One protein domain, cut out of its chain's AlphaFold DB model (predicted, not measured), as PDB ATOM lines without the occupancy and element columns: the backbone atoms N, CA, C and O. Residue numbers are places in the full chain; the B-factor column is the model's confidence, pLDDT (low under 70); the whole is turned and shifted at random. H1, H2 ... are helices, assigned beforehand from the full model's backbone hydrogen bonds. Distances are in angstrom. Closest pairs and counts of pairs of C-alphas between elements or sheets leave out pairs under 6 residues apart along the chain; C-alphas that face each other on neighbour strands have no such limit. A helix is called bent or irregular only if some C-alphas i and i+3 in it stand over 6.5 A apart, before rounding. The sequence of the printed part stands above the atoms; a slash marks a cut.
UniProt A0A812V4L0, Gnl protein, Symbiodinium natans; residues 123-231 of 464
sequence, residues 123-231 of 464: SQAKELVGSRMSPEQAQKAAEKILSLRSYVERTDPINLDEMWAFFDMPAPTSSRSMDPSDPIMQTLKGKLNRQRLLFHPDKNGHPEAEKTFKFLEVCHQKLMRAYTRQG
ATOM      1  N   SER A 123     152.383 231.394 193.658       84.88
ATOM      2  CA  SER A 123     151.213 232.275 193.588       84.88
ATOM      3  C   SER A 123     149.969 231.585 194.147       84.88
ATOM      4  O   SER A 123     149.293 232.191 194.969       84.88
ATOM      5  N   GLN A 124     149.729 230.315 193.789       85.12
ATOM      6  CA  GLN A 124     148.630 229.517 194.357       85.12
ATOM      7  C   GLN A 124     148.763 229.363 195.875       85.12
ATOM      8  O   GLN A 124     147.792 229.533 196.604       85.12
ATOM      9  N   ALA A 125     149.976 229.107 196.374       83.69
ATOM     10  CA  ALA A 125     150.205 229.004 197.811       83.69
ATOM     11  C   ALA A 125     149.929 230.320 198.551       83.69
ATOM     12  O   ALA A 125     149.365 230.318 199.639       83.69
ATOM     13  N   LYS A 126     150.302 231.458 197.955       85.88
ATOM     14  CA  LYS A 126     150.053 232.778 198.545       85.88
ATOM     15  C   LYS A 126     148.563 233.139 198.558       85.88
ATOM     16  O   LYS A 126     148.126 233.842 199.461       85.88
ATOM     17  N   GLU A 127     147.808 232.666 197.572       88.62
ATOM     18  CA  GLU A 127     146.355 232.839 197.500       88.62
ATOM     19  C   GLU A 127     145.640 232.025 198.589       88.62
ATOM     20  O   GLU A 127     144.795 232.565 199.293       88.62
ATOM     21  N   LEU A 128     146.055 230.772 198.801       86.44
ATOM     22  CA  LEU A 128     145.429 229.859 199.767       86.44
ATOM     23  C   LEU A 128     145.799 230.110 201.236       86.44
ATOM     24  O   LEU A 128     145.122 229.600 202.123       86.44
ATOM     25  N   VAL A 129     146.910 230.800 201.506       86.69
ATOM     26  CA  VAL A 129     147.512 230.864 202.857       86.69
ATOM     27  C   VAL A 129     147.807 232.306 203.308       86.69
ATOM     28  O   VAL A 129     148.245 232.572 204.428       86.69
ATOM     29  N   GLY A 130     147.596 233.279 202.420       85.62
ATOM     30  CA  GLY A 130     147.903 234.682 202.673       85.62
ATOM     31  C   GLY A 130     149.397 235.028 202.591       85.62
ATOM     32  O   GLY A 130     150.265 234.225 202.245       85.62
ATOM     33  N   SER A 131     149.717 236.295 202.872       86.75
ATOM     34  CA  SER A 131     151.052 236.885 202.675       86.75
ATOM     35  C   SER A 131     151.929 236.947 203.932       86.75
ATOM     36  O   SER A 131     153.083 237.362 203.835       86.75
ATOM     37  N   ARG A 132     151.406 236.558 205.102       89.31
ATOM     38  CA  ARG A 132     152.079 236.728 206.406       89.31
ATOM     39  C   ARG A 132     153.073 235.614 206.753       89.31
ATOM     40  O   ARG A 132     153.797 235.732 207.738       89.31
ATOM     41  N   MET A 133     153.110 234.538 205.973       89.50
ATOM     42  CA  MET A 133     153.990 233.387 206.200       89.50
ATOM     43  C   MET A 133     155.215 233.429 205.282       89.50
ATOM     44  O   MET A 133     155.180 234.024 204.202       89.50
ATOM     45  N   SER A 134     156.312 232.781 205.698       92.94
ATOM     46  CA  SER A 134     157.465 232.619 204.806       92.94
ATOM     47  C   SER A 134     157.043 231.823 203.559       92.94
ATOM     48  O   SER A 134     156.143 230.985 203.650       92.94
ATOM     49  N   PRO A 135     157.657 232.051 202.383       90.81
ATOM     50  CA  PRO A 135     157.227 231.400 201.144       90.81
ATOM     51  C   PRO A 135     157.258 229.866 201.229       90.81
ATOM     52  O   PRO A 135     156.378 229.213 200.679       90.81
ATOM     53  N   GLU A 136     158.213 229.296 201.965       93.06
ATOM     54  CA  GLU A 136     158.304 227.849 202.197       93.06
ATOM     55  C   GLU A 136     157.190 227.335 203.120       93.06
ATOM     56  O   GLU A 136     156.589 226.295 202.857       93.06
ATOM     57  N   GLN A 137     156.872 228.075 204.189       93.44
ATOM     58  CA  GLN A 137     155.770 227.723 205.087       93.44
ATOM     59  C   GLN A 137     154.421 227.838 204.377       93.44
ATOM     60  O   GLN A 137     153.579 226.958 204.535       93.44
ATOM     61  N   ALA A 138     154.233 228.886 203.572       91.81
ATOM     62  CA  ALA A 138     153.034 229.076 202.769       91.81
ATOM     63  C   ALA A 138     152.859 227.937 201.757       91.81
ATOM     64  O   ALA A 138     151.780 227.362 201.663       91.81
ATOM     65  N   GLN A 139     153.931 227.543 201.063       93.88
ATOM     66  CA  GLN A 139     153.900 226.401 200.149       93.88
ATOM     67  C   GLN A 139     153.521 225.106 200.874       93.88
ATOM     68  O   GLN A 139     152.631 224.393 200.417       93.88
ATOM     69  N   LYS A 140     154.136 224.832 202.028       94.88
ATOM     70  CA  LYS A 140     153.840 223.631 202.817       94.88
ATOM     71  C   LYS A 140     152.403 223.611 203.348       94.88
ATOM     72  O   LYS A 140     151.769 222.560 203.368       94.88
ATOM     73  N   ALA A 141     151.890 224.758 203.787       94.69
ATOM     74  CA  ALA A 141     150.509 224.892 204.235       94.69
ATOM     75  C   ALA A 141     149.527 224.659 203.079       94.69
ATOM     76  O   ALA A 141     148.586 223.887 203.233       94.69
ATOM     77  N   ALA A 142     149.787 225.259 201.916       94.25
ATOM     78  CA  ALA A 142     148.959 225.111 200.725       94.25
ATOM     79  C   ALA A 142     148.931 223.667 200.214       94.25
ATOM     80  O   ALA A 142     147.860 223.129 199.950       94.25
ATOM     81  N   GLU A 143     150.092 223.013 200.130       95.31
ATOM     82  CA  GLU A 143     150.196 221.601 199.746       95.31
ATOM     83  C   GLU A 143     149.369 220.715 200.682       95.31
ATOM     84  O   GLU A 143     148.616 219.850 200.234       95.31
ATOM     85  N   LYS A 144     149.439 220.981 201.991       95.88
ATOM     86  CA  LYS A 144     148.694 220.214 202.983       95.88
ATOM     87  C   LYS A 144     147.183 220.474 202.906       95.88
ATOM     88  O   LYS A 144     146.432 219.505 202.950       95.88
ATOM     89  N   ILE A 145     146.743 221.724 202.716       95.19
ATOM     90  CA  ILE A 145     145.327 222.072 202.470       95.19
ATOM     91  C   ILE A 145     144.807 221.315 201.247       95.19
ATOM     92  O   ILE A 145     143.795 220.630 201.336       95.19
ATOM     93  N   LEU A 146     145.533 221.359 200.128       94.69
ATOM     94  CA  LEU A 146     145.134 220.667 198.903       94.69
ATOM     95  C   LEU A 146     145.089 219.145 199.086       94.69
ATOM     96  O   LEU A 146     144.154 218.508 198.605       94.69
ATOM     97  N   SER A 147     146.048 218.566 199.817       95.25
ATOM     98  CA  SER A 147     146.072 217.123 200.095       95.25
ATOM     99  C   SER A 147     144.918 216.655 200.989       95.25
ATOM    100  O   SER A 147     144.471 215.518 200.866       95.25
ATOM    101  N   LEU A 148     144.432 217.525 201.881       96.06
ATOM    102  CA  LEU A 148     143.380 217.207 202.847       96.06
ATOM    103  C   LEU A 148     141.994 217.680 202.409       96.06
ATOM    104  O   LEU A 148     141.012 217.263 203.016       96.06
ATOM    105  N   ARG A 149     141.883 218.503 201.358       95.12
ATOM    106  CA  ARG A 149     140.613 219.102 200.913       95.12
ATOM    107  C   ARG A 149     139.514 218.055 200.713       95.12
ATOM    108  O   ARG A 149     138.416 218.224 201.229       95.12
ATOM    109  N   SER A 150     139.831 216.938 200.055       95.00
ATOM    110  CA  SER A 150     138.869 215.852 199.832       95.00
ATOM    111  C   SER A 150     138.370 215.201 201.124       95.00
ATOM    112  O   SER A 150     137.256 214.695 201.142       95.00
ATOM    113  N   TYR A 151     139.163 215.202 202.196       95.81
ATOM    114  CA  TYR A 151     138.778 214.652 203.498       95.81
ATOM    115  C   TYR A 151     138.012 215.664 204.349       95.81
ATOM    116  O   TYR A 151     137.095 215.281 205.063       95.81
ATOM    117  N   VAL A 152     138.368 216.947 204.252       95.88
ATOM    118  CA  VAL A 152     137.691 218.044 204.959       95.88
ATOM    119  C   VAL A 152     136.260 218.232 204.446       95.88
ATOM    120  O   VAL A 152     135.371 218.563 205.222       95.88
ATOM    121  N   GLU A 153     136.033 218.020 203.148       94.50
ATOM    122  CA  GLU A 153     134.713 218.156 202.514       94.50
ATOM    123  C   GLU A 153     133.847 216.890 202.626       94.50
ATOM    124  O   GLU A 153     132.635 216.957 202.430       94.50
ATOM    125  N   ARG A 154     134.443 215.730 202.931       90.88
ATOM    126  CA  ARG A 154     133.719 214.457 203.045       90.88
ATOM    127  C   ARG A 154     133.137 214.254 204.440       90.88
ATOM    128  O   ARG A 154     133.779 214.512 205.449       90.88
ATOM    129  N   THR A 155     131.943 213.669 204.479       80.12
ATOM    130  CA  THR A 155     131.285 213.176 205.701       80.12
ATOM    131  C   THR A 155     131.627 211.722 206.033       80.12
ATOM    132  O   THR A 155     131.219 211.215 207.077       80.12
ATOM    133  N   ASP A 156     132.352 211.031 205.150       85.25
ATOM    134  CA  ASP A 156     132.614 209.599 205.290       85.25
ATOM    135  C   ASP A 156     133.575 209.287 206.450       85.25
ATOM    136  O   ASP A 156     134.524 210.035 206.715       85.25
ATOM    137  N   PRO A 157     133.383 208.152 207.149       89.50
ATOM    138  CA  PRO A 157     134.251 207.759 208.246       89.50
ATOM    139  C   PRO A 157     135.661 207.421 207.742       89.50
ATOM    140  O   PRO A 157     135.868 206.467 206.998       89.50
ATOM    141  N   ILE A 158     136.651 208.174 208.217       94.94
ATOM    142  CA  ILE A 158     138.069 207.952 207.900       94.94
ATOM    143  C   ILE A 158     138.647 206.849 208.802       94.94
ATOM    144  O   ILE A 158     138.397 206.834 210.022       94.94
ATOM    145  N   ASN A 159     139.433 205.951 208.199       95.69
ATOM    146  CA  ASN A 159     140.147 204.869 208.878       95.69
ATOM    147  C   ASN A 159     141.282 205.424 209.768       95.69
ATOM    148  O   ASN A 159     141.938 206.403 209.418       95.69
ATOM    149  N   LEU A 160     141.525 204.800 210.925       94.12
ATOM    150  CA  LEU A 160     142.571 205.208 211.872       94.12
ATOM    151  C   LEU A 160     143.971 205.171 211.244       94.12
ATOM    152  O   LEU A 160     144.769 206.066 211.511       94.12
ATOM    153  N   ASP A 161     144.250 204.195 210.379       94.38
ATOM    154  CA  ASP A 161     145.564 204.062 209.737       94.38
ATOM    155  C   ASP A 161     145.862 205.227 208.781       94.38
ATOM    156  O   ASP A 161     146.981 205.741 208.746       94.38
ATOM    157  N   GLU A 162     144.846 205.715 208.064       95.81
ATOM    158  CA  GLU A 162     144.971 206.876 207.174       95.81
ATOM    159  C   GLU A 162     145.205 208.174 207.957       95.81
ATOM    160  O   GLU A 162     145.960 209.041 207.513       95.81
ATOM    161  N   MET A 163     144.626 208.300 209.160       97.00
ATOM    162  CA  MET A 163     144.791 209.499 209.994       97.00
ATOM    163  C   MET A 163     146.245 209.747 210.391       97.00
ATOM    164  O   MET A 163     146.657 210.902 210.504       97.00
ATOM    165  N   TRP A 164     147.043 208.694 210.580       96.56
ATOM    166  CA  TRP A 164     148.466 208.836 210.894       96.56
ATOM    167  C   TRP A 164     149.246 209.511 209.760       96.56
ATOM    168  O   TRP A 164     150.103 210.366 210.020       96.56
ATOM    169  N   ALA A 165     148.883 209.229 208.504       96.50
ATOM    170  CA  ALA A 165     149.503 209.852 207.338       96.50
ATOM    171  C   ALA A 165     149.274 211.375 207.304       96.50
ATOM    172  O   ALA A 165     150.137 212.124 206.840       96.50
ATOM    173  N   PHE A 166     148.178 211.876 207.887       96.75
ATOM    174  CA  PHE A 166     147.924 213.319 207.982       96.75
ATOM    175  C   PHE A 166     148.959 214.052 208.849       96.75
ATOM    176  O   PHE A 166     149.187 215.248 208.649       96.75
ATOM    177  N   PHE A 167     149.656 213.352 209.746       96.94
ATOM    178  CA  PHE A 167     150.720 213.904 210.596       96.94
ATOM    179  C   PHE A 167     152.136 213.577 210.094       96.94
ATOM    180  O   PHE A 167     153.128 213.841 210.790       96.94
ATOM    181  N   ASP A 168     152.240 213.034 208.877       96.06
ATOM    182  CA  ASP A 168     153.474 212.518 208.286       96.06
ATOM    183  C   ASP A 168     154.144 211.517 209.249       96.06
ATOM    184  O   ASP A 168     155.318 211.657 209.619       96.06
ATOM    185  N   MET A 169     153.343 210.579 209.762       96.25
ATOM    186  CA  MET A 169     153.759 209.505 210.659       96.25
ATOM    187  C   MET A 169     153.247 208.168 210.113       96.25
ATOM    188  O   MET A 169     152.108 208.104 209.651       96.25
ATOM    189  N   PRO A 170     154.054 207.095 210.147       96.19
ATOM    190  CA  PRO A 170     153.545 205.764 209.856       96.19
ATOM    191  C   PRO A 170     152.583 205.329 210.965       96.19
ATOM    192  O   PRO A 170     152.799 205.648 212.137       96.19
ATOM    193  N   ALA A 171     151.541 204.582 210.597       95.06
ATOM    194  CA  ALA A 171     150.681 203.944 211.582       95.06
ATOM    195  C   ALA A 171     151.525 202.980 212.441       95.06
ATOM    196  O   ALA A 171     152.325 202.209 211.895       95.06
ATOM    197  N   PRO A 172     151.410 203.030 213.776       94.19
ATOM    198  CA  PRO A 172     152.154 202.131 214.636       94.19
ATOM    199  C   PRO A 172     151.680 200.694 214.422       94.19
ATOM    200  O   PRO A 172     150.491 200.397 214.484       94.19
ATOM    201  N   THR A 173     152.627 199.784 214.196       91.75
ATOM    202  CA  THR A 173     152.350 198.360 213.942       91.75
ATOM    203  C   THR A 173     151.880 197.607 215.185       91.75
ATOM    204  O   THR A 173     151.314 196.522 215.083       91.75
ATOM    205  N   SER A 174     152.112 198.165 216.374       82.62
ATOM    206  CA  SER A 174     151.685 197.576 217.635       82.62
ATOM    207  C   SER A 174     150.232 197.935 217.943       82.62
ATOM    208  O   SER A 174     149.922 199.096 218.195       82.62
ATOM    209  N   SER A 175     149.374 196.924 218.069       78.12
ATOM    210  CA  SER A 175     148.015 197.028 218.630       78.12
ATOM    211  C   SER A 175     147.992 197.227 220.153       78.12
ATOM    212  O   SER A 175     146.963 197.050 220.803       78.12
ATOM    213  N   ARG A 176     149.144 197.544 220.756       82.19
ATOM    214  CA  ARG A 176     149.250 197.787 222.189       82.19
ATOM    215  C   ARG A 176     148.779 199.205 222.473       82.19
ATOM    216  O   ARG A 176     149.159 200.143 221.778       82.19
ATOM    217  N   SER A 177     147.995 199.349 223.533       82.75
ATOM    218  CA  SER A 177     147.651 200.663 224.054       82.75
ATOM    219  C   SER A 177     148.888 201.483 224.361       82.75
ATOM    220  O   SER A 177     149.844 200.977 224.956       82.75
ATOM    221  N   MET A 178     148.835 202.744 223.954       88.25
ATOM    222  CA  MET A 178     149.893 203.707 224.195       88.25
ATOM    223  C   MET A 178     149.481 204.615 225.345       88.25
ATOM    224  O   MET A 178     148.416 205.242 225.315       88.25
ATOM    225  N   ASP A 179     150.347 204.690 226.350       87.75
ATOM    226  CA  ASP A 179     150.243 205.690 227.405       87.75
ATOM    227  C   ASP A 179     150.385 207.094 226.778       87.75
ATOM    228  O   ASP A 179     151.180 207.271 225.849       87.75
ATOM    229  N   PRO A 180     149.663 208.124 227.247       87.81
ATOM    230  CA  PRO A 180     149.957 209.514 226.905       87.81
ATOM    231  C   PRO A 180     151.442 209.914 227.011       87.81
ATOM    232  O   PRO A 180     151.870 210.823 226.294       87.81
ATOM    233  N   SER A 181     152.241 209.272 227.872       90.06
ATOM    234  CA  SER A 181     153.692 209.498 227.964       90.06
ATOM    235  C   SER A 181     154.530 208.754 226.916       90.06
ATOM    236  O   SER A 181     155.740 208.970 226.860       90.06
ATOM    237  N   ASP A 182     153.930 207.889 226.094       93.56
ATOM    238  CA  ASP A 182     154.632 207.143 225.049       93.56
ATOM    239  C   ASP A 182     155.306 208.111 224.050       93.56
ATOM    240  O   ASP A 182     154.679 209.087 223.608       93.56
ATOM    241  N   PRO A 183     156.579 207.882 223.670       95.31
ATOM    242  CA  PRO A 183     157.297 208.734 222.723       95.31
ATOM    243  C   PRO A 183     156.568 208.918 221.383       95.31
ATOM    244  O   PRO A 183     156.675 209.991 220.777       95.31
ATOM    245  N   ILE A 184     155.794 207.928 220.921       94.75
ATOM    246  CA  ILE A 184     154.993 208.033 219.692       94.75
ATOM    247  C   ILE A 184     153.871 209.060 219.883       94.75
ATOM    248  O   ILE A 184     153.699 209.951 219.047       94.75
ATOM    249  N   MET A 185     153.165 209.006 221.014       94.19
ATOM    250  CA  MET A 185     152.080 209.940 221.338       94.19
ATOM    251  C   MET A 185     152.603 211.363 221.561       94.19
ATOM    252  O   MET A 185     152.004 212.335 221.089       94.19
ATOM    253  N   GLN A 186     153.769 211.505 222.196       95.38
ATOM    254  CA  GLN A 186     154.448 212.797 222.334       95.38
ATOM    255  C   GLN A 186     154.886 213.360 220.977       95.38
ATOM    256  O   GLN A 186     154.733 214.557 220.720       95.38
ATOM    257  N   THR A 187     155.363 212.500 220.072       96.75
ATOM    258  CA  THR A 187     155.710 212.897 218.702       96.75
ATOM    259  C   THR A 187     154.476 213.373 217.941       96.75
ATOM    260  O   THR A 187     154.522 214.441 217.328       96.75
ATOM    261  N   LEU A 188     153.355 212.653 218.039       96.62
ATOM    262  CA  LEU A 188     152.081 213.041 217.430       96.62
ATOM    263  C   LEU A 188     151.602 214.406 217.947       96.62
ATOM    264  O   LEU A 188     151.267 215.289 217.156       96.62
ATOM    265  N   LYS A 189     151.643 214.621 219.268       95.81
ATOM    266  CA  LYS A 189     151.315 215.914 219.891       95.81
ATOM    267  C   LYS A 189     152.233 217.034 219.393       95.81
ATOM    268  O   LYS A 189     151.772 218.127 219.062       95.81
ATOM    269  N   GLY A 190     153.532 216.758 219.276       97.19
ATOM    270  CA  GLY A 190     154.506 217.680 218.697       97.19
ATOM    271  C   GLY A 190     154.211 218.022 217.232       97.19
ATOM    272  O   GLY A 190     154.320 219.188 216.843       97.19
ATOM    273  N   LYS A 191     153.799 217.040 216.417       97.00
ATOM    274  CA  LYS A 191     153.390 217.249 215.018       97.00
ATOM    275  C   LYS A 191     152.134 218.114 214.918       97.00
ATOM    276  O   LYS A 191     152.149 219.069 214.141       97.00
ATOM    277  N   LEU A 192     151.111 217.857 215.738       96.75
ATOM    278  CA  LEU A 192     149.913 218.701 215.780       96.75
ATOM    279  C   LEU A 192     150.264 220.143 216.172       96.75
ATOM    280  O   LEU A 192     149.829 221.075 215.507       96.75
ATOM    281  N   ASN A 193     151.108 220.350 217.187       96.00
ATOM    282  CA  ASN A 193     151.521 221.698 217.593       96.00
ATOM    283  C   ASN A 193     152.244 222.456 216.467       96.00
ATOM    284  O   ASN A 193     152.024 223.653 216.281       96.00
ATOM    285  N   ARG A 194     153.071 221.766 215.669       95.62
ATOM    286  CA  ARG A 194     153.696 222.362 214.474       95.62
ATOM    287  C   ARG A 194     152.658 222.728 213.411       95.62
ATOM    288  O   ARG A 194     152.776 223.790 212.810       95.62
ATOM    289  N   GLN A 195     151.648 221.883 213.199       95.56
ATOM    290  CA  GLN A 195     150.537 222.178 212.287       95.56
ATOM    291  C   GLN A 195     149.679 223.346 212.796       95.56
ATOM    292  O   GLN A 195     149.337 224.220 212.008       95.56
ATOM    293  N   ARG A 196     149.423 223.449 214.106       94.62
ATOM    294  CA  ARG A 196     148.728 224.594 214.718       94.62
ATOM    295  C   ARG A 196     149.457 225.908 214.456       94.62
ATOM    296  O   ARG A 196     148.826 226.895 214.105       94.62
ATOM    297  N   LEU A 197     150.783 225.925 214.575       93.81
ATOM    298  CA  LEU A 197     151.579 227.113 214.247       93.81
ATOM    299  C   LEU A 197     151.531 227.470 212.755       93.81
ATOM    300  O   LEU A 197     151.669 228.645 212.414       93.81
ATOM    301  N   LEU A 198     151.355 226.470 211.888       94.44
ATOM    302  CA  LEU A 198     151.263 226.634 210.439       94.44
ATOM    303  C   LEU A 198     149.882 227.157 210.003       94.44
ATOM    304  O   LEU A 198     149.800 227.999 209.116       94.44
ATOM    305  N   PHE A 199     148.806 226.695 210.642       93.50
ATOM    306  CA  PHE A 199     147.420 227.028 210.289       93.50
ATOM    307  C   PHE A 199     146.737 228.000 211.257       93.50
ATOM    308  O   PHE A 199     145.518 228.128 211.241       93.50
ATOM    309  N   HIS A 200     147.501 228.682 212.112       87.38
ATOM    310  CA  HIS A 200     146.930 229.605 213.088       87.38
ATOM    311  C   HIS A 200     146.105 230.701 212.384       87.38
ATOM    312  O   HIS A 200     146.647 231.338 211.471       87.38
ATOM    313  N   PRO A 201     144.858 230.974 212.811       82.62
ATOM    314  CA  PRO A 201     143.972 231.930 212.142       82.62
ATOM    315  C   PRO A 201     144.619 233.315 211.987       82.62
ATOM    316  O   PRO A 201     144.641 233.855 210.885       82.62
ATOM    317  N   ASP A 202     145.296 233.819 213.022       84.12
ATOM    318  CA  ASP A 202     145.982 235.126 212.985       84.12
ATOM    319  C   ASP A 202     147.078 235.252 211.911       84.12
ATOM    320  O   ASP A 202     147.385 236.353 211.430       84.12
ATOM    321  N   LYS A 203     147.715 234.128 211.556       83.69
ATOM    322  CA  LYS A 203     148.811 234.088 210.579       83.69
ATOM    323  C   LYS A 203     148.322 233.750 209.182       83.69
ATOM    324  O   LYS A 203     148.906 234.234 208.219       83.69
ATOM    325  N   ASN A 204     147.295 232.915 209.086       81.56
ATOM    326  CA  ASN A 204     146.883 232.307 207.834       81.56
ATOM    327  C   ASN A 204     145.669 233.025 207.221       81.56
ATOM    328  O   ASN A 204     145.588 233.126 206.006       81.56
ATOM    329  N   GLY A 205     144.764 233.603 208.025       81.75
ATOM    330  CA  GLY A 205     143.627 234.437 207.592       81.75
ATOM    331  C   GLY A 205     142.634 233.796 206.609       81.75
ATOM    332  O   GLY A 205     141.586 234.370 206.338       81.75
ATOM    333  N   HIS A 206     142.954 232.624 206.064       90.38
ATOM    334  CA  HIS A 206     142.217 231.961 205.011       90.38
ATOM    335  C   HIS A 206     141.264 230.920 205.615       90.38
ATOM    336  O   HIS A 206     141.696 230.083 206.418       90.38
ATOM    337  N   PRO A 207     139.982 230.902 205.212       92.12
ATOM    338  CA  PRO A 207     138.978 230.026 205.816       92.12
ATOM    339  C   PRO A 207     139.287 228.534 205.618       92.12
ATOM    340  O   PRO A 207     138.981 227.714 206.481       92.12
ATOM    341  N   GLU A 208     139.933 228.146 204.512       92.88
ATOM    342  CA  GLU A 208     140.294 226.735 204.290       92.88
ATOM    343  C   GLU A 208     141.415 226.244 205.209       92.88
ATOM    344  O   GLU A 208     141.438 225.065 205.568       92.88
ATOM    345  N   ALA A 209     142.325 227.134 205.616       93.75
ATOM    346  CA  ALA A 209     143.365 226.800 206.580       93.75
ATOM    347  C   ALA A 209     142.745 226.485 207.946       93.75
ATOM    348  O   ALA A 209     143.102 225.484 208.568       93.75
ATOM    349  N   GLU A 210     141.757 227.279 208.371       93.88
ATOM    350  CA  GLU A 210     141.017 227.048 209.613       93.88
ATOM    351  C   GLU A 210     140.227 225.732 209.573       93.88
ATOM    352  O   GLU A 210     140.318 224.926 210.503       93.88
ATOM    353  N   LYS A 211     139.502 225.467 208.478       94.75
ATOM    354  CA  LYS A 211     138.759 224.207 208.291       94.75
ATOM    355  C   LYS A 211     139.688 222.993 208.335       94.75
ATOM    356  O   LYS A 211     139.412 222.026 209.043       94.75
ATOM    357  N   THR A 212     140.814 223.070 207.627       95.44
ATOM    358  CA  THR A 212     141.828 222.009 207.594       95.44
ATOM    359  C   THR A 212     142.440 221.788 208.981       95.44
ATOM    360  O   THR A 212     142.659 220.648 209.390       95.44
ATOM    361  N   PHE A 213     142.683 222.860 209.740       95.88
ATOM    362  CA  PHE A 213     143.195 222.763 211.103       95.88
ATOM    363  C   PHE A 213     142.200 222.100 212.061       95.88
ATOM    364  O   PHE A 213     142.568 221.151 212.755       95.88
ATOM    365  N   LYS A 214     140.935 222.536 212.053       95.06
ATOM    366  CA  LYS A 214     139.858 221.920 212.849       95.06
ATOM    367  C   LYS A 214     139.724 220.428 212.540       95.06
ATOM    368  O   LYS A 214     139.645 219.605 213.449       95.06
ATOM    369  N   PHE A 215     139.783 220.065 211.261       95.88
ATOM    370  CA  PHE A 215     139.778 218.670 210.828       95.88
ATOM    371  C   PHE A 215     140.967 217.864 211.390       95.88
ATOM    372  O   PHE A 215     140.782 216.754 211.901       95.88
ATOM    373  N   LEU A 216     142.182 218.422 211.360       96.50
ATOM    374  CA  LEU A 216     143.371 217.790 211.945       96.50
ATOM    375  C   LEU A 216     143.251 217.619 213.467       96.50
ATOM    376  O   LEU A 216     143.652 216.580 213.993       96.50
ATOM    377  N   GLU A 217     142.667 218.581 214.184       95.75
ATOM    378  CA  GLU A 217     142.405 218.442 215.622       95.75
ATOM    379  C   GLU A 217     141.440 217.291 215.922       95.75
ATOM    380  O   GLU A 217     141.707 216.491 216.823       95.75
ATOM    381  N   VAL A 218     140.366 217.149 215.140       95.25
ATOM    382  CA  VAL A 218     139.419 216.029 215.270       95.25
ATOM    383  C   VAL A 218     140.121 214.689 215.024       95.25
ATOM    384  O   VAL A 218     139.973 213.761 215.826       95.25
ATOM    385  N   CYS A 219     140.938 214.589 213.970       95.94
ATOM    386  CA  CYS A 219     141.719 213.381 213.684       95.94
ATOM    387  C   CYS A 219     142.682 213.043 214.830       95.94
ATOM    388  O   CYS A 219     142.737 211.897 215.277       95.94
ATOM    389  N   HIS A 220     143.394 214.041 215.362       96.44
ATOM    390  CA  HIS A 220     144.289 213.856 216.503       96.44
ATOM    391  C   HIS A 220     143.539 213.353 217.741       96.44
ATOM    392  O   HIS A 220     143.960 212.381 218.363       96.44
ATOM    393  N   GLN A 221     142.406 213.969 218.087       95.12
ATOM    394  CA  GLN A 221     141.592 213.536 219.225       95.12
ATOM    395  C   GLN A 221     141.089 212.101 219.052       95.12
ATOM    396  O   GLN A 221     141.083 211.330 220.015       95.12
ATOM    397  N   LYS A 222     140.695 211.717 217.834       94.56
ATOM    398  CA  LYS A 222     140.251 210.353 217.531       94.56
ATOM    399  C   LYS A 222     141.393 209.342 217.664       94.56
ATOM    400  O   LYS A 222     141.182 208.302 218.286       94.56
ATOM    401  N   LEU A 223     142.597 209.673 217.187       94.88
ATOM    402  CA  LEU A 223     143.803 208.861 217.389       94.88
ATOM    403  C   LEU A 223     144.147 208.711 218.878       94.88
ATOM    404  O   LEU A 223     144.287 207.587 219.357       94.88
ATOM    405  N   MET A 224     144.199 209.815 219.633       93.00
ATOM    406  CA  MET A 224     144.438 209.787 221.084       93.00
ATOM    407  C   MET A 224     143.431 208.865 221.785       93.00
ATOM    408  O   MET A 224     143.813 207.975 222.541       93.00
ATOM    409  N   ARG A 225     142.134 209.016 221.491       90.81
ATOM    410  CA  ARG A 225     141.084 208.179 222.089       90.81
ATOM    411  C   ARG A 225     141.234 206.706 221.717       90.81
ATOM    412  O   ARG A 225     141.051 205.865 222.590       90.81
ATOM    413  N   ALA A 226     141.548 206.382 220.464       91.00
ATOM    414  CA  ALA A 226     141.667 204.996 220.016       91.00
ATOM    415  C   ALA A 226     142.812 204.251 220.723       91.00
ATOM    416  O   ALA A 226     142.595 203.159 221.246       91.00
ATOM    417  N   TYR A 227     143.999 204.859 220.809       89.00
ATOM    418  CA  TYR A 227     145.187 204.192 221.356       89.00
ATOM    419  C   TYR A 227     145.288 204.259 222.883       89.00
ATOM    420  O   TYR A 227     145.794 203.319 223.500       89.00
ATOM    421  N   THR A 228     144.753 205.305 223.519       85.38
ATOM    422  CA  THR A 228     144.695 205.358 224.988       85.38
ATOM    423  C   THR A 228     143.618 204.416 225.543       85.38
ATOM    424  O   THR A 228     143.817 203.819 226.595       85.38
ATOM    425  N   ARG A 229     142.505 204.189 224.825       77.69
ATOM    426  CA  ARG A 229     141.430 203.286 225.291       77.69
ATOM    427  C   ARG A 229     141.748 201.796 225.159       77.69
ATOM    428  O   ARG A 229     141.125 201.000 225.851       77.69
ATOM    429  N   GLN A 230     142.683 201.392 224.298       73.38
ATOM    430  CA  GLN A 230     142.969 199.966 224.065       73.38
ATOM    431  C   GLN A 230     143.625 199.235 225.255       73.38
ATOM    432  O   GLN A 230     143.770 198.017 225.202       73.38
ATOM    433  N   GLY A 231     144.040 199.943 226.311       69.12
ATOM    434  CA  GLY A 231     144.807 199.369 227.432       69.12
ATOM    435  C   GLY A 231     144.136 199.518 228.779       69.12
ATOM    436  O   GLY A 231     144.628 198.977 229.766       69.12
TER     437      GLY A 231
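Overview. This is residues 123 to 231 of the 464 residues of the protein "Gnl protein" of Symbiodinium natans (UniProt A0A812V4L0). Two long helices, H4 and H6, lie side by side and run opposite ways along the longest axis, while H2, crossing H6 near its first residues, and the short H3 both pack on H6. The small H1 and H5 lie toward the end where H4 ends and H6 begins, H5 in the turn between those two, and a long unnamed link, residues 166 to 182, leads from H3 to the first residue of H4. The printed part has 109 residues, with six named helices in the order H1 to H6 and no named strand, and its class is all helix. It is compact, with a radius of gyration of the C-alphas of 14.7 A, and its elongated outline spans 46 by 28 by 20 A.

Arrangement. H6, residues 207 to 229, is the hub, touching four other helices. H4, residues 183 to 198, touches it at a shallow tilt of 12 degrees, opposite ways; their closest C-alphas, Arg 196 and Phe 213, are 6.9 A apart. H2, residues 135 to 152, touches H6 at residues 208 to 215 alone, at a steep tilt of 67 degrees, with C-alphas 145 and 212 closest at 6.2 A. H3, residues 160 to 165, touches H6 at residues 219 to 223 alone, at a steep tilt of 51 degrees, opposite ways, with C-alphas 163 and 219 closest at 6.2 A. H1, residues 123 to 129, touches H2, with C-alphas 125 and 142 closest at 5.0 A, at a steep tilt of 68 degrees, only just short of about perpendicular. H1 and H6 only just touch, with 3 pairs of C-alphas within 8 A, the closest being 129 and 209 at 6.9 A. H5, residues 201 to 204, is close to but not clearly touching H6, with C-alphas 201 and 210 closest at 6.2 A. H2 and H3 are apart. Every O i to N i+4 pair is within hydrogen-bond range in H1, H4 and H6; in H2 12 of 14 are, in H3 0 of 2, beside 3 of 3 O i to N i+3 pairs, and H5 is too short for such a pair.

Along the chain. H6 measures 33.2 A from C-alpha 207 at (138.978, 230.026, 205.816) to C-alpha 229 at (141.430, 203.286, 225.291). H2 measures 24.0 A, has a kink of 33 degrees near residue 146, and is irregular, with C-alphas 147 and 150 7.3 A apart. H4 measures 22.5 A. H1 begins with C-alpha 123 at (151.213, 232.275, 193.588).

Size, cuts and confidence. The C-alphas farthest apart, of Ser 123 and Gly 231, are 47.6 A from each other. The printed part has no cut. The link from H3 to H4 is long. The mean pLDDT of the printed part is 91.6, and residue 231 is under 70.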